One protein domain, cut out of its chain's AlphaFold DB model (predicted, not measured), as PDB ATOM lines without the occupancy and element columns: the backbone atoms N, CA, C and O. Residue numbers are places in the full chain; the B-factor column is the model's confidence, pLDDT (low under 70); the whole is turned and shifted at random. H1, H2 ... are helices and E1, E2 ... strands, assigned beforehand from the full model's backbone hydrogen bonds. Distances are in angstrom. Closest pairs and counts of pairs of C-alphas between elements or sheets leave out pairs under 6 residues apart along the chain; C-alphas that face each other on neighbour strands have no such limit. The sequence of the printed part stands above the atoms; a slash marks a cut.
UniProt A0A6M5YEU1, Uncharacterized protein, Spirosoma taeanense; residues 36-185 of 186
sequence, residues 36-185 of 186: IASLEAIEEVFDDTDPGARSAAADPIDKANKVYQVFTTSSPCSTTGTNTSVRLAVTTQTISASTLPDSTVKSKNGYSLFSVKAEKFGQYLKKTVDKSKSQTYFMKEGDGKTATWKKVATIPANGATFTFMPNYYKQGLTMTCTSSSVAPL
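AT A GLANCE: This is residues 36 to 185 of the 186 residues of an uncharacterized protein of Spirosoma taeanense (UniProt A0A6M5YEU1). Two strongly twisted sheets lie face to face as a sandwich, five strands E3, E7, E6, E2, E4 over four strands E5, E1, E8, E9, their strands at 21 degrees to each other. The small helix H2 packs on the five-stranded sheet, H1 only grazes the four-stranded one, and of the two long stretches with no named element, residues 41 to 65 are tied to that same sheet by a short parallel pairing of residues 43 to 44 with residues 125 to 126 of E5, while residues 156 to 170 link E7 of the one sheet to E8 of the other, their C-alphas 13 to 24 A from the mean of all C-alphas. The 150 printed residues run H1 E1 E2 E3 H2 E4 E5 E6 E7 E8 E9; the first sheet is antiparallel, the second mixed. The class is mostly strand, with 66 residues, under half, in named elements. The whole is compact, with a radius of gyration of the C-alphas of 14.9 A, and spans 45 by 30 by 28 A.

IN THESE COORDINATES: In the five-stranded sheet, E3 is residues 99 to 101, E7 148 to 155 with 20.7 A from first to last C-alpha, E6 135 to 141 with 19.5 A, E2 85 to 91 with 20.0 A, and E4 111 to 117 with 19.6 A. In the other, E5 is 125 to 130, E1 66 to 73 with 22.3 A, E8 171 to 175, and E9 180 to 184. H1 is 36 to 40, and H2 102 to 106. C-alpha 36 is at (272.072, 280.962, 96.909), C-alpha 148 at (296.982, 276.859, 71.159) and C-alpha 184 at (279.122, 290.157, 88.392).

HOW THE PARTS SIT: In the larger sheet, edge strand E3 pairs with E7 through N 100 and O 149, 2.8 A. E7 and E6 form a hairpin, with N 135 and O 155 at 2.8 A. E6 pairs with E2 through N 138 and O 89, 2.8 A, and E2 with edge strand E4 through N 88 and O 114, 2.8 A. In the other sheet, E5 and E1 are antiparallel, with N 69 and O 127 at 2.8 A; E1 and E8 are parallel, with N 173 and O 70 at 3.0 A; E8 and E9 form a hairpin, with N 174 and O 181 at 2.9 A. Between the sheets, the closest C-alphas of E7 and E9 are those of Val 152 and Ser 180, 5.4 A apart. H2 is on the larger sheet at a height of 7.8 A, only just over none of its strands, with 2 C-alphas falling on E6. H1 only grazes the smaller sheet, with residues 39 to 40. In H1 and H2 every O i to N i+4 pair is within hydrogen-bond range.

THE WHOLE: The farthest C-alphas, those of Gly 81 and Thr 161, are 46.7 A apart. The printed part has no cut. The links H1 to E1, E1 to E2 and E7 to E8 are long. Mean pLDDT of the printed part is 75.9, with 42 residues under 70, among them 49 to 59, 75 to 84 and 159 to 166.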
ATOM      1  N   ILE A  36     271.185 281.846  96.127       47.38
ATOM      2  CA  ILE A  36     272.072 280.962  96.909       47.38
ATOM      3  C   ILE A  36     271.738 279.480  96.668       47.38
ATOM      4  O   ILE A  36     272.629 278.700  96.338       47.38
ATOM      5  N   ALA A  37     270.452 279.112  96.712       49.41
ATOM      6  CA  ALA A  37     270.002 277.757  96.381       49.41
ATOM      7  C   ALA A  37     270.245 277.403  94.899       49.41
ATOM      8  O   ALA A  37     270.583 276.265  94.573       49.41
ATOM      9  N   SER A  38     270.132 278.387  94.000       68.25
ATOM     10  CA  SER A  38     270.432 278.209  92.576       68.25
ATOM     11  C   SER A  38     271.922 277.971  92.316       68.25
ATOM     12  O   SER A  38     272.241 277.255  91.375       68.25
ATOM     13  N   LEU A  39     272.829 278.540  93.119       72.50
ATOM     14  CA  LEU A  39     274.274 278.352  92.968       72.50
ATOM     15  C   LEU A  39     274.747 277.011  93.538       72.50
ATOM     16  O   LEU A  39     275.619 276.359  92.961       72.50
ATOM     17  N   GLU A  40     274.170 276.565  94.655       75.06
ATOM     18  CA  GLU A  40     274.470 275.248  95.229       75.06
ATOM     19  C   GLU A  40     274.128 274.107  94.270       75.06
ATOM     20  O   GLU A  40     274.915 273.167  94.154       75.06
ATOM     21  N   ALA A  41     273.039 274.249  93.509       81.88
ATOM     22  CA  ALA A  41     272.619 273.295  92.486       81.88
ATOM     23  C   ALA A  41     273.512 273.273  91.228       81.88
ATOM     24  O   ALA A  41     273.416 272.332  90.440       81.88
ATOM     25  N   ILE A  42     274.378 274.275  91.024       85.00
ATOM     26  CA  ILE A  42     275.303 274.301  89.884       85.00
ATOM     27  C   ILE A  42     276.285 273.134  89.999       85.00
ATOM     28  O   ILE A  42     276.934 272.959  91.031       85.00
ATOM     29  N   GLU A  43     276.423 272.370  88.920       88.56
ATOM     30  CA  GLU A  43     277.338 271.234  88.834       88.56
ATOM     31  C   GLU A  43     278.802 271.684  88.898       88.56
ATOM     32  O   GLU A  43     279.210 272.635  88.223       88.56
ATOM     33  N   GLU A  44     279.602 270.996  89.717       88.69
ATOM     34  CA  GLU A  44     281.043 271.224  89.785       88.69
ATOM     35  C   GLU A  44     281.777 270.439  88.694       88.69
ATOM     36  O   GLU A  44     281.599 269.233  88.544       88.69
ATOM     37  N   VAL A  45     282.645 271.132  87.957       87.12
ATOM     38  CA  VAL A  45     283.530 270.537  86.961       87.12
ATOM     39  C   VAL A  45     284.875 270.225  87.596       87.12
ATOM     40  O   VAL A  45     285.581 271.101  88.109       87.12
ATOM     41  N   PHE A  46     285.246 268.956  87.499       81.88
ATOM     42  CA  PHE A  46     286.489 268.429  88.033       81.88
ATOM     43  C   PHE A  46     287.641 268.554  87.038       81.88
ATOM     44  O   PHE A  46     287.451 268.796  85.846       81.88
ATOM     45  N   ASP A  47     288.853 268.413  87.562       78.12
ATOM     46  CA  ASP A  47     290.066 268.412  86.758       78.12
ATOM     47  C   ASP A  47     290.093 267.188  85.835       78.12
ATOM     48  O   ASP A  47     289.805 266.067  86.259       78.12
ATOM     49  N   ASP A  48     290.488 267.393  84.581       72.69
ATOM     50  CA  ASP A  48     290.755 266.300  83.657       72.69
ATOM     51  C   ASP A  48     292.025 265.569  84.092       72.69
ATOM     52  O   ASP A  48     293.144 266.088  84.011       72.69
ATOM     53  N   THR A  49     291.864 264.312  84.499       57.72
ATOM     54  CA  THR A  49     292.978 263.383  84.686       57.72
ATOM     55  C   THR A  49     293.389 262.815  83.326       57.72
ATOM     56  O   THR A  49     293.114 261.654  83.026       57.72
ATOM     57  N   ASP A  50     293.999 263.627  82.460       54.47
ATOM     58  CA  ASP A  50     294.598 263.112  81.222       54.47
ATOM     59  C   ASP A  50     295.646 262.024  81.596       54.47
ATOM     60  O   ASP A  50     296.579 262.314  82.355       54.47
ATOM     61  N   PRO A  51     295.509 260.758  81.141       44.44
ATOM     62  CA  PRO A  51     296.383 259.654  81.554       44.44
ATOM     63  C   PRO A  51     297.854 259.836  81.159       44.44
ATOM     64  O   PRO A  51     298.737 259.281  81.813       44.44
ATOM     65  N   GLY A  52     298.149 260.649  80.134       44.56
ATOM     66  CA  GLY A  52     299.522 261.023  79.759       44.56
ATOM     67  C   GLY A  52     300.171 262.014  80.730       44.56
ATOM     68  O   GLY A  52     301.260 262.531  80.485       44.56
ATOM     69  N   ALA A  53     299.476 262.322  81.821       44.09
ATOM     70  CA  ALA A  53     299.647 263.536  82.564       44.09
ATOM     71  C   ALA A  53     299.538 263.249  84.074       44.09
ATOM     72  O   ALA A  53     298.591 263.665  84.738       44.09
ATOM     73  N   ARG A  54     300.574 262.643  84.672       32.59
ATOM     74  CA  ARG A  54     300.733 262.667  86.138       32.59
ATOM     75  C   ARG A  54     300.799 264.125  86.599       32.59
ATOM     76  O   ARG A  54     301.641 264.893  86.145       32.59
ATOM     77  N   SER A  55     299.804 264.560  87.359       38.41
ATOM     78  CA  SER A  55     299.722 265.908  87.918       38.41
ATOM     79  C   SER A  55     300.624 265.954  89.149       38.41
ATOM     80  O   SER A  55     300.394 265.189  90.082       38.41
ATOM     81  N   ALA A  56     301.624 266.839  89.190       43.44
ATOM     82  CA  ALA A  56     301.833 267.527  90.455       43.44
ATOM     83  C   ALA A  56     300.557 268.356  90.590       43.44
ATOM     84  O   ALA A  56     300.339 269.251  89.775       43.44
ATOM     85  N   ALA A  57     299.639 267.926  91.459       49.56
ATOM     86  CA  ALA A  57     298.388 268.638  91.672       49.56
ATOM     87  C   ALA A  57     298.697 270.137  91.788       49.56
ATOM     88  O   ALA A  57     299.711 270.493  92.395       49.56
ATOM     89  N   ALA A  58     297.863 270.999  91.192       58.53
ATOM     90  CA  ALA A  58     297.906 272.423  91.514       58.53
ATOM     91  C   ALA A  58     298.037 272.558  93.037       58.53
ATOM     92  O   ALA A  58     297.407 271.763  93.744       58.53
ATOM     93  N   ASP A  59     298.894 273.474  93.514       65.81
ATOM     94  CA  ASP A  59     299.205 273.601  94.941       65.81
ATOM     95  C   ASP A  59     297.939 273.396  95.777       65.81
ATOM     96  O   ASP A  59     296.906 274.004  95.457       65.81
ATOM     97  N   PRO A  60     297.974 272.541  96.813       72.38
ATOM     98  CA  PRO A  60     296.793 272.284  97.613       72.38
ATOM     99  C   PRO A  60     296.220 273.614  98.108       72.38
ATOM    100  O   PRO A  60     296.892 274.392  98.780       72.38
ATOM    101  N   ILE A  61     294.968 273.878  97.741       81.25
ATOM    102  CA  ILE A  61     294.283 275.110  98.121       81.25
ATOM    103  C   ILE A  61     293.939 275.006  99.606       81.25
ATOM    104  O   ILE A  61     293.255 274.060 100.016       81.25
ATOM    105  N   ASP A  62     294.377 275.980 100.405       84.38
ATOM    106  CA  ASP A  62     293.968 276.093 101.806       84.38
ATOM    107  C   ASP A  62     292.435 276.133 101.885       84.38
ATOM    108  O   ASP A  62     291.782 276.873 101.147       84.38
ATOM    109  N   LYS A  63     291.846 275.344 102.791       82.50
ATOM    110  CA  LYS A  63     290.397 275.298 103.017       82.50
ATOM    111  C   LYS A  63     289.801 276.695 103.225       82.50
ATOM    112  O   LYS A  63     288.697 276.934 102.745       82.50
ATOM    113  N   ALA A  64     290.519 277.612 103.875       82.81
ATOM    114  CA  ALA A  64     290.069 278.991 104.082       82.81
ATOM    115  C   ALA A  64     289.960 279.807 102.777       82.81
ATOM    116  O   ALA A  64     289.210 280.787 102.711       82.81
ATOM    117  N   ASN A  65     290.685 279.395 101.736       83.62
ATOM    118  CA  ASN A  65     290.770 280.076 100.448       83.62
ATOM    119  C   ASN A  65     289.981 279.394  99.327       83.62
ATOM    120  O   ASN A  65     289.843 279.983  98.253       83.62
ATOM    121  N   LYS A  66     289.429 278.201  99.575       85.12
ATOM    122  CA  LYS A  66     288.582 277.486  98.614       85.12
ATOM    123  C   LYS A  66     287.275 278.236  98.378       85.12
ATOM    124  O   LYS A  66     286.503 278.458  99.307       85.12
ATOM    125  N   VAL A  67     287.026 278.587  97.121       85.31
ATOM    126  CA  VAL A  67     285.751 279.132  96.633       85.31
ATOM    127  C   VAL A  67     285.426 278.555  95.261       85.31
ATOM    128  O   VAL A  67     286.292 278.009  94.586       85.31
ATOM    129  N   TYR A  68     284.189 278.724  94.824       87.25
ATOM    130  CA  TYR A  68     283.676 278.334  93.526       87.25
ATOM    131  C   TYR A  68     283.700 279.504  92.545       87.25
ATOM    132  O   TYR A  68     283.036 280.517  92.759       87.25
ATOM    133  N   GLN A  69     284.406 279.350  91.430       88.19
ATOM    134  CA  GLN A  69     284.218 280.186  90.249       88.19
ATOM    135  C   GLN A  69     283.028 279.649  89.452       88.19
ATOM    136  O   GLN A  69     283.074 278.503  89.008       88.19
ATOM    137  N   VAL A  70     282.003 280.475  89.222       87.31
ATOM    138  CA  VAL A  70     280.897 280.142  88.310       87.31
ATOM    139  C   VAL A  70     281.262 280.552  86.889       87.31
ATOM    140  O   VAL A  70     281.807 281.637  86.668       87.31
ATOM    141  N   PHE A  71     280.967 279.701  85.916       87.88
ATOM    142  CA  PHE A  71     281.243 279.976  84.516       87.88
ATOM    143  C   PHE A  71     280.248 279.297  83.570       87.88
ATOM    144  O   PHE A  71     279.546 278.365  83.953       87.88
ATOM    145  N   THR A  72     280.206 279.764  82.325       88.00
ATOM    146  CA  THR A  72     279.451 279.167  81.215       88.00
ATOM    147  C   THR A  72     280.340 279.077  79.977       88.00
ATOM    148  O   THR A  72     281.294 279.848  79.816       88.00
ATOM    149  N   THR A  73     280.026 278.145  79.076       83.44
ATOM    150  CA  THR A  73     280.660 278.055  77.754       83.44
ATOM    151  C   THR A  73     279.609 277.953  76.657       83.44
ATOM    152  O   THR A  73     278.601 277.279  76.842       83.44
ATOM    153  N   SER A  74     279.798 278.636  75.525       71.12
ATOM    154  CA  SER A  74     278.748 278.727  74.493       71.12
ATOM    155  C   SER A  74     278.952 277.838  73.262       71.12
ATOM    156  O   SER A  74     277.982 277.584  72.556       71.12
ATOM    157  N   SER A  75     280.172 277.372  72.972       67.50
ATOM    158  CA  SER A  75     280.458 276.544  71.786       67.50
ATOM    159  C   SER A  75     281.879 275.957  71.838       67.50
ATOM    160  O   SER A  75     282.735 276.562  72.491       67.50
ATOM    161  N   PRO A  76     282.173 274.827  71.161       64.56
ATOM    162  CA  PRO A  76     283.525 274.303  71.008       64.56
ATOM    163  C   PRO A  76     284.320 275.047  69.930       64.56
ATOM    164  O   PRO A  76     283.758 275.619  68.998       64.56
ATOM    165  N   CYS A  77     285.649 275.042  70.070       60.22
ATOM    166  CA  CYS A  77     286.548 275.882  69.261       60.22
ATOM    167  C   CYS A  77     287.147 275.171  68.058       60.22
ATOM    168  O   CYS A  77     287.931 275.761  67.319       60.22
ATOM    169  N   SER A  78     286.785 273.908  67.859       59.03
ATOM    170  CA  SER A  78     287.087 273.169  66.645       59.03
ATOM    171  C   SER A  78     285.826 273.122  65.786       59.03
ATOM    172  O   SER A  78     284.711 273.067  66.292       59.03
ATOM    173  N   THR A  79     285.980 273.222  64.473       55.44
ATOM    174  CA  THR A  79     284.896 273.047  63.489       55.44
ATOM    175  C   THR A  79     285.059 271.738  62.717       55.44
ATOM    176  O   THR A  79     284.235 271.405  61.867       55.44
ATOM    177  N   THR A  80     286.113 270.977  63.021       50.06
ATOM    178  CA  THR A  80     286.517 269.768  62.306       50.06
ATOM    179  C   THR A  80     286.496 268.574  63.256       50.06
ATOM    180  O   THR A  80     287.419 268.384  64.042       50.06
ATOM    181  N   GLY A  81     285.441 267.762  63.157       52.78
ATOM    182  CA  GLY A  81     285.219 266.569  63.983       52.78
ATOM    183  C   GLY A  81     284.000 266.687  64.907       52.78
ATOM    184  O   GLY A  81     283.401 267.751  65.050       52.78
ATOM    185  N   THR A  82     283.600 265.573  65.529       52.50
ATOM    186  CA  THR A  82     282.556 265.557  66.565       52.50
ATOM    187  C   THR A  82     283.090 266.249  67.815       52.50
ATOM    188  O   THR A  82     283.765 265.627  68.635       52.50
ATOM    189  N   ASN A  83     282.833 267.546  67.949       60.28
ATOM    190  CA  ASN A  83     283.237 268.305  69.124       60.28
ATOM    191  C   ASN A  83     282.484 267.834  70.366       60.28
ATOM    192  O   ASN A  83     281.349 268.239  70.609       60.28
ATOM    193  N   THR A  84     283.119 266.985  71.165       68.38
ATOM    194  CA  THR A  84     282.519 266.442  72.387       68.38
ATOM    195  C   THR A  84     282.743 267.330  73.609       68.38
ATOM    196  O   THR A  84     282.053 267.150  74.610       68.38
ATOM    197  N   SER A  85     283.677 268.293  73.556       79.06
ATOM    198  CA  SER A  85     283.998 269.147  74.708       79.06
ATOM    199  C   SER A  85     284.794 270.417  74.379       79.06
ATOM    200  O   SER A  85     285.562 270.438  73.420       79.06
ATOM    201  N   VAL A  86     284.698 271.425  75.249       83.69
ATOM    202  CA  VAL A  86     285.610 272.579  75.350       83.69
ATOM    203  C   VAL A  86     286.665 272.293  76.417       83.69
ATOM    204  O   VAL A  86     286.298 271.975  77.544       83.69
ATOM    205  N   ARG A  87     287.955 272.454  76.093       87.19
ATOM    206  CA  ARG A  87     289.053 272.296  77.063       87.19
ATOM    207  C   ARG A  87     289.494 273.637  77.634       87.19
ATOM    208  O   ARG A  87     289.704 274.599  76.891       87.19
ATOM    209  N   LEU A  88     289.675 273.666  78.946       88.75
ATOM    210  CA  LEU A  88     290.009 274.844  79.732       88.75
ATOM    211  C   LEU A  88     291.233 274.572  80.606       88.75
ATOM    212  O   LEU A  88     291.485 273.443  81.028       88.75
ATOM    213  N   ALA A  89     291.997 275.629  80.857       89.12
ATOM    214  CA  ALA A  89     293.123 275.623  81.772       89.12
ATOM    215  C   ALA A  89     293.036 276.843  82.683       89.12
ATOM    216  O   ALA A  89     292.722 277.941  82.224       89.12
ATOM    217  N   VAL A  90     293.333 276.668  83.965       89.50
ATOM    218  CA  VAL A  90     293.423 277.761  84.938       89.50
ATOM    219  C   VAL A  90     294.772 277.718  85.641       89.50
ATOM    220  O   VAL A  90     295.266 276.645  85.985       89.50
ATOM    221  N   THR A  91     295.389 278.880  85.832       88.31
ATOM    222  CA  THR A  91     296.650 279.024  86.567       88.31
ATOM    223  C   THR A  91     296.599 280.199  87.526       88.31
ATOM    224  O   THR A  91     295.959 281.213  87.247       88.31
ATOM    225  N   THR A  92     297.327 280.077  88.632       88.12
ATOM    226  CA  THR A  92     297.542 281.173  89.581       88.12
ATOM    227  C   THR A  92     298.798 281.990  89.288       88.12
ATOM    228  O   THR A  92     299.133 282.908  90.033       88.12
ATOM    229  N   GLN A  93     299.549 281.617  88.251       85.31
ATOM    230  CA  GLN A  93     300.752 282.330  87.841       85.31
ATOM    231  C   GLN A  93     300.396 283.577  87.035       85.31
ATOM    232  O   GLN A  93     299.423 283.610  86.280       85.31
ATOM    233  N   THR A  94     301.233 284.603  87.159       83.06
ATOM    234  CA  THR A  94     301.131 285.804  86.335       83.06
ATOM    235  C   THR A  94     301.594 285.486  84.919       83.06
ATOM    236  O   THR A  94     302.788 285.331  84.672       83.06
ATOM    237  N   ILE A  95     300.650 285.419  83.979       84.56
ATOM    238  CA  ILE A  95     300.931 285.211  82.556       84.56
ATOM    239  C   ILE A  95     300.558 286.471  81.771       84.56
ATOM    240  O   ILE A  95     299.395 286.878  81.721       84.56
ATOM    241  N   SER A  96     301.554 287.092  81.137       83.94
ATOM    242  CA  SER A  96     301.364 288.272  80.284       83.94
ATOM    243  C   SER A  96     300.929 287.913  78.859       83.94
ATOM    244  O   SER A  96     300.201 288.683  78.235       83.94
ATOM    245  N   ALA A  97     301.328 286.741  78.357       88.38
ATOM    246  CA  ALA A  97     300.992 286.280  77.013       88.38
ATOM    247  C   ALA A  97     299.475 286.066  76.836       88.38
ATOM    248  O   ALA A  97     298.802 285.491  77.693       88.38
ATOM    249  N   SER A  98     298.936 286.521  75.702       87.50
ATOM    250  CA  SER A  98     297.530 286.329  75.319       87.50
ATOM    251  C   SER A  98     297.252 284.951  74.717       87.50
ATOM    252  O   SER A  98     296.113 284.496  74.769       87.50
ATOM    253  N   THR A  99     298.279 284.284  74.192       89.94
ATOM    254  CA  THR A  99     298.198 282.944  73.605       89.94
ATOM    255  C   THR A  99     299.415 282.127  74.031       89.94
ATOM    256  O   THR A  99     300.528 282.650  74.072       89.94
ATOM    257  N   LEU A 100     299.208 280.846  74.338       89.44
ATOM    258  CA  LEU A 100     300.246 279.891  74.727       89.44
ATOM    259  C   LEU A 100     300.225 278.660  73.808       89.44
ATOM    260  O   LEU A 100     299.150 278.246  73.370       89.44
ATOM    261  N   PRO A 101     301.376 278.028  73.525       89.56
ATOM    262  CA  PRO A 101     301.395 276.747  72.828       89.56
ATOM    263  C   PRO A 101     300.882 275.620  73.741       89.56
ATOM    264  O   PRO A 101     301.031 275.673  74.965       89.56
ATOM    265  N   ASP A 102     300.317 274.562  73.147       86.06
ATOM    266  CA  ASP A 102     299.796 273.395  73.883       86.06
ATOM    267  C   ASP A 102     300.846 272.751  74.804       86.06
ATOM    268  O   ASP A 102     300.524 272.316  75.908       86.06
ATOM    269  N   SER A 103     302.120 272.769  74.401       85.25
ATOM    270  CA  SER A 103     303.237 272.268  75.208       85.25
ATOM    271  C   SER A 103     303.457 273.049  76.508       85.25
ATOM    272  O   SER A 103     303.845 272.438  77.497       85.25
ATOM    273  N   THR A 104     303.188 274.359  76.550       86.31
ATOM    274  CA  THR A 104     303.343 275.176  77.769       86.31
ATOM    275  C   THR A 104     302.272 274.859  78.801       86.31
ATOM    276  O   THR A 104     302.561 274.781  79.988       86.31
ATOM    277  N   VAL A 105     301.032 274.657  78.364       84.62
ATOM    278  CA  VAL A 105     299.935 274.325  79.280       84.62
ATOM    279  C   VAL A 105     300.044 272.864  79.737       84.62
ATOM    280  O   VAL A 105     299.821 272.553  80.907       84.62
ATOM    281  N   LYS A 106     300.486 271.964  78.846       79.50
ATOM    282  CA  LYS A 106     300.740 270.550  79.168       79.50
ATOM    283  C   LYS A 106     302.036 270.290  79.934       79.50
ATOM    284  O   LYS A 106     302.164 269.208  80.504       79.50
ATOM    285  N   SER A 107     302.975 271.239  79.994       71.06
ATOM    286  CA  SER A 107     304.204 271.087  80.789       71.06
ATOM    287  C   SER A 107     303.954 271.116  82.302       71.06
ATOM    288  O   SER A 107     304.879 270.855  83.064       71.06
ATOM    289  N   LYS A 108     302.703 271.347  82.742       61.84
ATOM    290  CA  LYS A 108     302.187 271.095  84.103       61.84
ATOM    291  C   LYS A 108     302.791 271.897  85.248       61.84
ATOM    292  O   LYS A 108     302.434 271.654  86.397       61.84
ATOM    293  N   ASN A 109     303.596 272.912  84.975       67.69
ATOM    294  CA  ASN A 109     303.979 273.853  86.018       67.69
ATOM    295  C   ASN A 109     302.812 274.815  86.265       67.69
ATOM    296  O   ASN A 109     302.701 275.836  85.595       67.69
ATOM    297  N   GLY A 110     301.920 274.445  87.192       78.06
ATOM    298  CA  GLY A 110     300.896 275.315  87.781       78.06
ATOM    299  C   GLY A 110     299.626 275.560  86.958       78.06
ATOM    300  O   GLY A 110     299.011 276.611  87.139       78.06
ATOM    301  N   TYR A 111     299.222 274.627  86.085       84.75
ATOM    302  CA  TYR A 111     297.927 274.662  85.384       84.75
ATOM    303  C   TYR A 111     297.010 273.525  85.856       84.75
ATOM    304  O   TYR A 111     297.417 272.365  85.864       84.75
ATOM    305  N   SER A 112     295.761 273.851  86.185       85.38
ATOM    306  CA  SER A 112     294.664 272.890  86.362       85.38
ATOM    307  C   SER A 112     293.851 272.832  85.067       85.38
ATOM    308  O   SER A 112     293.406 273.867  84.567       85.38
ATOM    309  N   LEU A 113     293.708 271.635  84.495       86.62
ATOM    310  CA  LEU A 113     292.994 271.396  83.237       86.62
ATOM    311  C   LEU A 113     291.624 270.807  83.520       86.62
ATOM    312  O   LEU A 113     291.490 270.006  84.436       86.62
ATOM    313  N   PHE A 114     290.624 271.168  82.729       87.12
ATOM    314  CA  PHE A 114     289.278 270.613  82.826       87.12
ATOM    315  C   PHE A 114     288.539 270.749  81.496       87.12
ATOM    316  O   PHE A 114     288.891 271.593  80.668       87.12
ATOM    317  N   SER A 115     287.501 269.940  81.300       87.19
ATOM    318  CA  SER A 115     286.695 269.962  80.080       87.19
ATOM    319  C   SER A 115     285.210 270.132  80.373       87.19
ATOM    320  O   SER A 115     284.665 269.536  81.297       87.19
ATOM    321  N   VAL A 116     284.536 270.918  79.534       86.12
ATOM    322  CA  VAL A 116     283.075 271.040  79.519       86.12
ATOM    323  C   VAL A 116     282.545 270.224  78.358       86.12
ATOM    324  O   VAL A 116     282.889 270.510  77.213       86.12
ATOM    325  N   LYS A 117     281.721 269.216  78.639       84.88
ATOM    326  CA  LYS A 117     281.105 268.389  77.597       84.88
ATOM    327  C   LYS A 117     280.026 269.156  76.832       84.88
ATOM    328  O   LYS A 117     279.429 270.091  77.367       84.88
ATOM    329  N   ALA A 118     279.764 268.740  75.598       82.44
ATOM    330  CA  ALA A 118     278.838 269.430  74.702       82.44
ATOM    331  C   ALA A 118     277.417 269.575  75.268       82.44
ATOM    332  O   ALA A 118     276.801 270.628  75.127       82.44
ATOM    333  N   GLU A 119     276.922 268.567  75.986       82.94
ATOM    334  CA  GLU A 119     275.606 268.589  76.631       82.94
ATOM    335  C   GLU A 119     275.482 269.605  77.780       82.94
ATOM    336  O   GLU A 119     274.378 269.851  78.263       82.94
ATOM    337  N   LYS A 120     276.600 270.198  78.220       85.12
ATOM    338  CA  LYS A 120     276.660 271.219  79.276       85.12
ATOM    339  C   LYS A 120     276.896 272.632  78.739       85.12
ATOM    340  O   LYS A 120     276.988 273.570  79.527       85.12
ATOM    341  N   PHE A 121     276.985 272.820  77.421       84.88
ATOM    342  CA  PHE A 121     277.097 274.162  76.848       84.88
ATOM    343  C   PHE A 121     275.852 275.002  77.156       84.88
ATOM    344  O   PHE A 121     274.732 274.498  77.212       84.88
ATOM    345  N   GLY A 122     276.067 276.291  77.404       79.38
ATOM    346  CA  GLY A 122     275.044 277.241  77.835       79.38
ATOM    347  C   GLY A 122     274.585 277.073  79.288       79.38
ATOM    348  O   GLY A 122     273.846 277.922  79.777       79.38
ATOM    349  N   GLN A 123     275.027 276.028  79.995       85.31
ATOM    350  CA  GLN A 123     274.703 275.822  81.407       85.31
ATOM    351  C   GLN A 123     275.740 276.502  82.299       85.31
ATOM    352  O   GLN A 123     276.928 276.563  81.970       85.31
ATOM    353  N   TYR A 124     275.284 276.995  83.451       87.00
ATOM    354  CA  TYR A 124     276.184 277.402  84.519       87.00
ATOM    355  C   TYR A 124     276.840 276.171  85.131       87.00
ATOM    356  O   TYR A 124     276.174 275.187  85.450       87.00
ATOM    357  N   LEU A 125     278.151 276.264  85.300       88.75
ATOM    358  CA  LEU A 125     279.019 275.277  85.923       88.75
ATOM    359  C   LEU A 125     279.879 275.983  86.968       88.75
ATOM    360  O   LEU A 125     280.055 277.205  86.920       88.75
ATOM    361  N   LYS A 126     280.419 275.231  87.925       89.81
ATOM    362  CA  LYS A 126     281.323 275.777  88.941       89.81
ATOM    363  C   LYS A 126     282.619 274.994  89.041       89.81
ATOM    364  O   LYS A 126     282.679 273.827  88.682       89.81
ATOM    365  N   LYS A 127     283.673 275.644  89.524       89.00
ATOM    366  CA  LYS A 127     284.972 275.012  89.781       89.00
ATOM    367  C   LYS A 127     285.596 275.565  91.050       89.00
ATOM    368  O   LYS A 127     285.589 276.779  91.248       89.00
ATOM    369  N   THR A 128     286.167 274.694  91.876       88.12
ATOM    370  CA  THR A 128     286.949 275.114  93.045       88.12
ATOM    371  C   THR A 128     288.245 275.830  92.631       88.12
ATOM    372  O   THR A 128     289.018 275.304  91.831       88.12
ATOM    373  N   VAL A 129     288.504 277.006  93.207       86.81
ATOM    374  CA  VAL A 129     289.701 277.839  92.989       86.81
ATOM    375  C   VAL A 129     290.204 278.489  94.283       86.81
ATOM    376  O   VAL A 129     289.499 278.529  95.294       86.81
ATOM    377  N   ASP A 130     291.438 279.001  94.246       86.56
ATOM    378  CA  ASP A 130     292.079 279.718  95.354       86.56
ATOM    379  C   ASP A 130     291.792 281.225  95.270       86.56
ATOM    380  O   ASP A 130     292.351 281.930  94.426       86.56
ATOM    381  N   LYS A 131     290.947 281.747  96.165       84.25
ATOM    382  CA  LYS A 131     290.590 283.179  96.174       84.25
ATOM    383  C   LYS A 131     291.751 284.110  96.535       84.25
ATOM    384  O   LYS A 131     291.685 285.301  96.234       84.25
ATOM    385  N   SER A 132     292.781 283.592  97.208       84.81
ATOM    386  CA  SER A 132     293.935 284.383  97.653       84.81
ATOM    387  C   SER A 132     294.916 284.679  96.519       84.81
ATOM    388  O   SER A 132     295.796 285.527  96.661       84.81
ATOM    389  N   LYS A 133     294.749 284.007  95.375       86.44
ATOM    390  CA  LYS A 133     295.597 284.154  94.197       86.44
ATOM    391  C   LYS A 133     294.779 284.662  93.012       86.44
ATOM    392  O   LYS A 133     293.613 284.315  92.847       86.44
ATOM    393  N   SER A 134     295.418 285.467  92.167       88.06
ATOM    394  CA  SER A 134     294.847 285.856  90.876       88.06
ATOM    395  C   SER A 134     294.741 284.622  89.984       88.06
ATOM    396  O   SER A 134     295.700 283.860  89.896       88.06
ATOM    397  N   GLN A 135     293.601 284.420  89.332       88.00
ATOM    398  CA  GLN A 135     293.334 283.278  88.459       88.00
ATOM    399  C   GLN A 135     293.349 283.731  87.002       88.00
ATOM    400  O   GLN A 135     292.613 284.640  86.618       88.00
ATOM    401  N   THR A 136     294.150 283.078  86.168       89.06
ATOM    402  CA  THR A 136     294.153 283.297  84.720       89.06
ATOM    403  C   THR A 136     293.600 282.070  84.014       89.06
ATOM    404  O   THR A 136     294.123 280.969  84.176       89.06
ATOM    405  N   TYR A 137     292.550 282.274  83.223       89.31
ATOM    406  CA  TYR A 137     291.862 281.233  82.471       89.31
ATOM    407  C   TYR A 137     292.286 281.257  81.009       89.31
ATOM    408  O   TYR A 137     292.376 282.323  80.391       89.31
ATOM    409  N   PHE A 138     292.467 280.067  80.453       89.06
ATOM    410  CA  PHE A 138     292.740 279.828  79.049       89.06
ATOM    411  C   PHE A 138     291.736 278.837  78.468       89.06
ATOM    412  O   PHE A 138     291.311 277.897  79.141       89.06
ATOM    413  N   MET A 139     291.410 279.023  77.195       88.38
ATOM    414  CA  MET A 139     290.605 278.100  76.406       88.38
ATOM    415  C   MET A 139     291.435 277.550  75.256       88.38
ATOM    416  O   MET A 139     292.173 278.295  74.607       88.38
ATOM    417  N   LYS A 140     291.326 276.244  75.014       87.00
ATOM    418  CA  LYS A 140     292.038 275.593  73.919       87.00
ATOM    419  C   LYS A 140     291.382 275.919  72.577       87.00
ATOM    420  O   LYS A 140     290.180 275.726  72.409       87.00
ATOM    421  N   GLU A 141     292.192 276.346  71.620       82.50
ATOM    422  CA  GLU A 141     291.821 276.618  70.236       82.50
ATOM    423  C   GLU A 141     292.537 275.631  69.306       82.50
ATOM    424  O   GLU A 141     293.760 275.476  69.368       82.50
ATOM    425  N   GLY A 142     291.764 274.965  68.445       74.12
ATOM    426  CA  GLY A 142     292.263 273.958  67.511       74.12
ATOM    427  C   GLY A 142     292.660 272.618  68.146       74.12
ATOM    428  O   GLY A 142     292.694 272.435  69.366       74.12
ATOM    429  N   ASP A 143     292.995 271.668  67.273       70.12
ATOM    430  CA  ASP A 143     293.360 270.297  67.627       70.12
ATOM    431  C   ASP A 143     294.754 269.919  67.105       70.12
ATOM    432  O   ASP A 143     295.326 270.564  66.226       70.12
ATOM    433  N   GLY A 144     295.329 268.852  67.662       67.44
ATOM    434  CA  GLY A 144     296.616 268.322  67.207       67.44
ATOM    435  C   GLY A 144     297.784 269.305  67.364       67.44
ATOM    436  O   GLY A 144     297.939 269.945  68.402       67.44
ATOM    437  N   LYS A 145     298.649 269.383  66.345       68.56
ATOM    438  CA  LYS A 145     299.920 270.135  66.389       68.56
ATOM    439  C   LYS A 145     299.757 271.657  66.311       68.56
ATOM    440  O   LYS A 145     300.704 272.370  66.620       68.56
ATOM    441  N   THR A 146     298.592 272.144  65.891       74.88
ATOM    442  CA  THR A 146     298.286 273.579  65.779       74.88
ATOM    443  C   THR A 146     297.496 274.098  66.977       74.88
ATOM    444  O   THR A 146     297.093 275.256  66.981       74.88
ATOM    445  N   ALA A 147     297.255 273.247  67.979       80.62
ATOM    446  CA  ALA A 147     296.524 273.636  69.166       80.62
ATOM    447  C   ALA A 147     297.258 274.738  69.939       80.62
ATOM    448  O   ALA A 147     298.447 274.626  70.261       80.62
ATOM    449  N   THR A 148     296.516 275.780  70.287       87.44
ATOM    450  CA  THR A 148     296.982 276.859  71.159       87.44
ATOM    451  C   THR A 148     295.988 277.077  72.292       87.44
ATOM    452  O   THR A 148     294.884 276.541  72.290       87.44
ATOM    453  N   TRP A 149     296.400 277.828  73.303       88.38
ATOM    454  CA  TRP A 149     295.591 278.181  74.459       88.38
ATOM    455  C   TRP A 149     295.471 279.693  74.526       88.38
ATOM    456  O   TRP A 149     296.457 280.387  74.771       88.38
ATOM    457  N   LYS A 150     294.266 280.211  74.313       87.50
ATOM    458  CA  LYS A 150     293.980 281.643  74.323       87.50
ATOM    459  C   LYS A 150     293.564 282.078  75.720       87.50
ATOM    460  O   LYS A 150     292.685 281.463  76.321       87.50
ATOM    461  N   LYS A 151     294.175 283.143  76.238       87.69
ATOM    462  CA  LYS A 151     293.788 283.758  77.509       87.69
ATOM    463  C   LYS A 151     292.385 284.340  77.369       87.69
ATOM    464  O   LYS A 151     292.156 285.195  76.515       87.69
ATOM    465  N   VAL A 152     291.469 283.899  78.222       84.81
ATOM    466  CA  VAL A 152     290.060 284.318  78.207       84.81
ATOM    467  C   VAL A 152     289.693 285.172  79.417       84.81
ATOM    468  O   VAL A 152     288.845 286.049  79.317       84.81
ATOM    469  N   ALA A 153     290.341 285.005  80.564       85.12
ATOM    470  CA  ALA A 153     290.067 285.883  81.696       85.12
ATOM    471  C   ALA A 153     291.246 285.977  82.644       85.12
ATOM    472  O   ALA A 153     292.026 285.036  82.782       85.12
ATOM    473  N   THR A 154     291.320 287.109  83.333       86.50
ATOM    474  CA  THR A 154     292.104 287.254  84.551       86.50
ATOM    475  C   THR A 154     291.167 287.755  85.634       86.50
ATOM    476  O   THR A 154     290.526 288.793  85.487       86.50
ATOM    477  N   ILE A 155     291.081 286.976  86.696       84.38
ATOM    478  CA  ILE A 155     290.207 287.177  87.834       84.38
ATOM    479  C   ILE A 155     291.122 287.490  89.029       84.38
ATOM    480  O   ILE A 155     291.893 286.617  89.427       84.38
ATOM    481  N   PRO A 156     291.130 288.724  89.563       83.38
ATOM    482  CA  PRO A 156     292.119 289.141  90.556       83.38
ATOM    483  C   PRO A 156     291.989 288.382  91.886       83.38
ATOM    484  O   PRO A 156     290.943 287.817  92.209       83.38
ATOM    485  N   ALA A 157     293.054 288.388  92.690       83.62
ATOM    486  CA  ALA A 157     292.983 287.906  94.069       83.62
ATOM    487  C   ALA A 157     292.024 288.784  94.891       83.62
ATOM    488  O   ALA A 157     292.011 290.004  94.718       83.62
ATOM    489  N   ASN A 158     291.271 288.186  95.816       73.25
ATOM    490  CA  ASN A 158     290.378 288.917  96.719       73.25
ATOM    491  C   ASN A 158     290.814 288.763  98.183       73.25
ATOM    492  O   ASN A 158     291.094 287.659  98.651       73.25
ATOM    493  N   GLY A 159     290.850 289.888  98.907       56.88
ATOM    494  CA  GLY A 159     291.183 289.963 100.335       56.88
ATOM    495  C   GLY A 159     290.008 289.659 101.283       56.88
ATOM    496  O   GLY A 159     288.912 289.302 100.860       56.88
ATOM    497  N   ALA A 160     290.246 289.822 102.591       47.88
ATOM    498  CA  ALA A 160     289.381 289.373 103.695       47.88
ATOM    499  C   ALA A 160     288.005 290.069 103.838       47.88
ATOM    500  O   ALA A 160     287.181 289.631 104.636       47.88
ATOM    501  N   THR A 161     287.725 291.136 103.088       45.09
ATOM    502  CA  THR A 161     286.490 291.932 103.181       45.09
ATOM    503  C   THR A 161     285.577 291.682 101.984       45.09
ATOM    504  O   THR A 161     285.517 292.492 101.062       45.09
ATOM    505  N   PHE A 162     284.845 290.564 101.963       48.34
ATOM    506  CA  PHE A 162     283.933 290.272 100.853       48.34
ATOM    507  C   PHE A 162     282.524 289.860 101.297       48.34
ATOM    508  O   PHE A 162     282.338 288.979 102.128       48.34
ATOM    509  N   THR A 163     281.526 290.502 100.681       38.91
ATOM    510  CA  THR A 163     280.117 290.085 100.619       38.91
ATOM    511  C   THR A 163     280.033 288.777  99.844       38.91
ATOM    512  O   THR A 163     280.131 288.753  98.620       38.91
ATOM    513  N   PHE A 164     279.952 287.675 100.560       49.28
ATOM    514  CA  PHE A 164     279.819 286.356  99.977       49.28
ATOM    515  C   PHE A 164     278.355 286.039  99.642       49.28
ATOM    516  O   PHE A 164     277.450 286.429 100.373       49.28
ATOM    517  N   MET A 165     278.150 285.191  98.633       53.34
ATOM    518  CA  MET A 165     277.471 283.924  98.926       53.34
ATOM    519  C   MET A 165     278.589 282.967  99.370       53.34
ATOM    520  O   MET A 165     279.591 282.918  98.656       53.34
ATOM    521  N   PRO A 166     278.527 282.325 100.555       62.00
ATOM    522  CA  PRO A 166     279.679 281.943 101.407       62.00
ATOM    523  C   PRO A 166     280.908 281.345 100.712       62.00
ATOM    524  O   PRO A 166     282.034 281.555 101.151       62.00
ATOM    525  N   ASN A 167     280.690 280.626  99.614       76.75
ATOM    526  CA  ASN A 167     281.693 279.822  98.943       76.75
ATOM    527  C   ASN A 167     281.889 280.183  97.461       76.75
ATOM    528  O   ASN A 167     282.410 279.342  96.748       76.75
ATOM    529  N   TYR A 168     281.482 281.359  96.959       77.25
ATOM    530  CA  TYR A 168     281.526 281.690  95.516       77.25
ATOM    531  C   TYR A 168     282.314 282.970  95.190       77.25
ATOM    532  O   TYR A 168     282.350 283.920  95.975       77.25
ATOM    533  N   TYR A 169     282.926 283.008  94.004       75.19
ATOM    534  CA  TYR A 169     283.541 284.200  93.422       75.19
ATOM    535  C   TYR A 169     282.448 285.168  92.927       75.19
ATOM    536  O   TYR A 169     281.470 284.728  92.336       75.19
ATOM    537  N   LYS A 170     282.596 286.486  93.141       71.75
ATOM    538  CA  LYS A 170     281.553 287.486  92.790       71.75
ATOM    539  C   LYS A 170     281.347 287.700  91.295       71.75
ATOM    540  O   LYS A 170     280.379 288.332  90.898       71.75
ATOM    541  N   GLN A 171     282.292 287.266  90.480       75.56
ATOM    542  CA  GLN A 171     282.248 287.401  89.033       75.56
ATOM    543  C   GLN A 171     281.968 286.034  88.427       75.56
ATOM    544  O   GLN A 171     282.619 285.062  88.796       75.56
ATOM    545  N   GLY A 172     281.023 285.970  87.501       79.06
ATOM    546  CA  GLY A 172     280.828 284.871  86.579       79.06
ATOM    547  C   GLY A 172     281.685 285.069  85.337       79.06
ATOM    548  O   GLY A 172     281.940 286.197  84.903       79.06
ATOM    549  N   LEU A 173     282.125 283.958  84.763       84.31
ATOM    550  CA  LEU A 173     282.941 283.943  83.559       84.31
ATOM    551  C   LEU A 173     282.154 283.302  82.414       84.31
ATOM    552  O   LEU A 173     281.851 282.116  82.455       84.31
ATOM    553  N   THR A 174     281.841 284.068  81.374       84.94
ATOM    554  CA  THR A 174     281.312 283.505  80.126       84.94
ATOM    555  C   THR A 174     282.463 283.346  79.153       84.94
ATOM    556  O   THR A 174     283.162 284.315  78.848       84.94
ATOM    557  N   MET A 175     282.683 282.131  78.658       83.69
ATOM    558  CA  MET A 175     283.759 281.860  77.709       83.69
ATOM    559  C   MET A 175     283.205 281.326  76.399       83.69
ATOM    560  O   MET A 175     282.383 280.417  76.349       83.69
ATOM    561  N   THR A 176     283.705 281.879  75.313       78.75
ATOM    562  CA  THR A 176     283.402 281.449  73.955       78.75
ATOM    563  C   THR A 176     284.723 281.250  73.224       78.75
ATOM    564  O   THR A 176     285.782 281.665  73.694       78.75
ATOM    565  N   CYS A 177     284.671 280.660  72.040       66.75
ATOM    566  CA  CYS A 177     285.885 280.427  71.265       66.75
ATOM    567  C   CYS A 177     286.527 281.694  70.717       66.75
ATOM    568  O   CYS A 177     287.743 281.773  70.562       66.75
ATOM    569  N   THR A 178     285.726 282.720  70.448       65.75
ATOM    570  CA  THR A 178     286.221 283.973  69.873       65.75
ATOM    571  C   THR A 178     286.440 285.044  70.931       65.75
ATOM    572  O   THR A 178     287.308 285.903  70.764       65.75
ATOM    573  N   SER A 179     285.712 284.973  72.043       67.38
ATOM    574  CA  SER A 179     285.686 285.997  73.084       67.38
ATOM    575  C   SER A 179     285.342 285.433  74.456       67.38
ATOM    576  O   SER A 179     284.916 284.291  74.609       67.38
ATOM    577  N   SER A 180     285.470 286.264  75.469       70.62
ATOM    578  CA  SER A 180     285.067 285.957  76.830       70.62
ATOM    579  C   SER A 180     284.644 287.241  77.512       70.62
ATOM    580  O   SER A 180     285.067 288.337  77.135       70.62
ATOM    581  N   SER A 181     283.799 287.104  78.522       75.69
ATOM    582  CA  SER A 181     283.368 288.215  79.352       75.69
ATOM    583  C   SER A 181     283.368 287.808  80.818       75.69
ATOM    584  O   SER A 181     283.091 286.665  81.185       75.69
ATOM    585  N   VAL A 182     283.714 288.775  81.659       73.31
ATOM    586  CA  VAL A 182     283.666 288.663  83.112       73.31
ATOM    587  C   VAL A 182     282.598 289.638  83.578       73.31
ATOM    588  O   VAL A 182     282.671 290.824  83.258       73.31
ATOM    589  N   ALA A 183     281.600 289.148  84.306       68.31
ATOM    590  CA  ALA A 183     280.489 289.962  84.790       68.31
ATOM    591  C   ALA A 183     280.147 289.591  86.238       68.31
ATOM    592  O   ALA A 183     280.383 288.453  86.628       68.31
ATOM    593  N   PRO A 184     279.604 290.504  87.057       68.75
ATOM    594  CA  PRO A 184     279.122 290.157  88.392       68.75
ATOM    595  C   PRO A 184     278.039 289.062  88.365       68.75
ATOM    596  O   PRO A 184     277.175 289.061  87.489       68.75
ATOM    597  N   LEU A 185     278.077 288.149  89.338       65.81
ATOM    598  CA  LEU A 185     276.950 287.292  89.707       65.81
ATOM    599  C   LEU A 185     276.043 288.135  90.617       65.81
ATOM    600  O   LEU A 185     276.424 288.403  91.758       65.81
TER     601      LEU A 185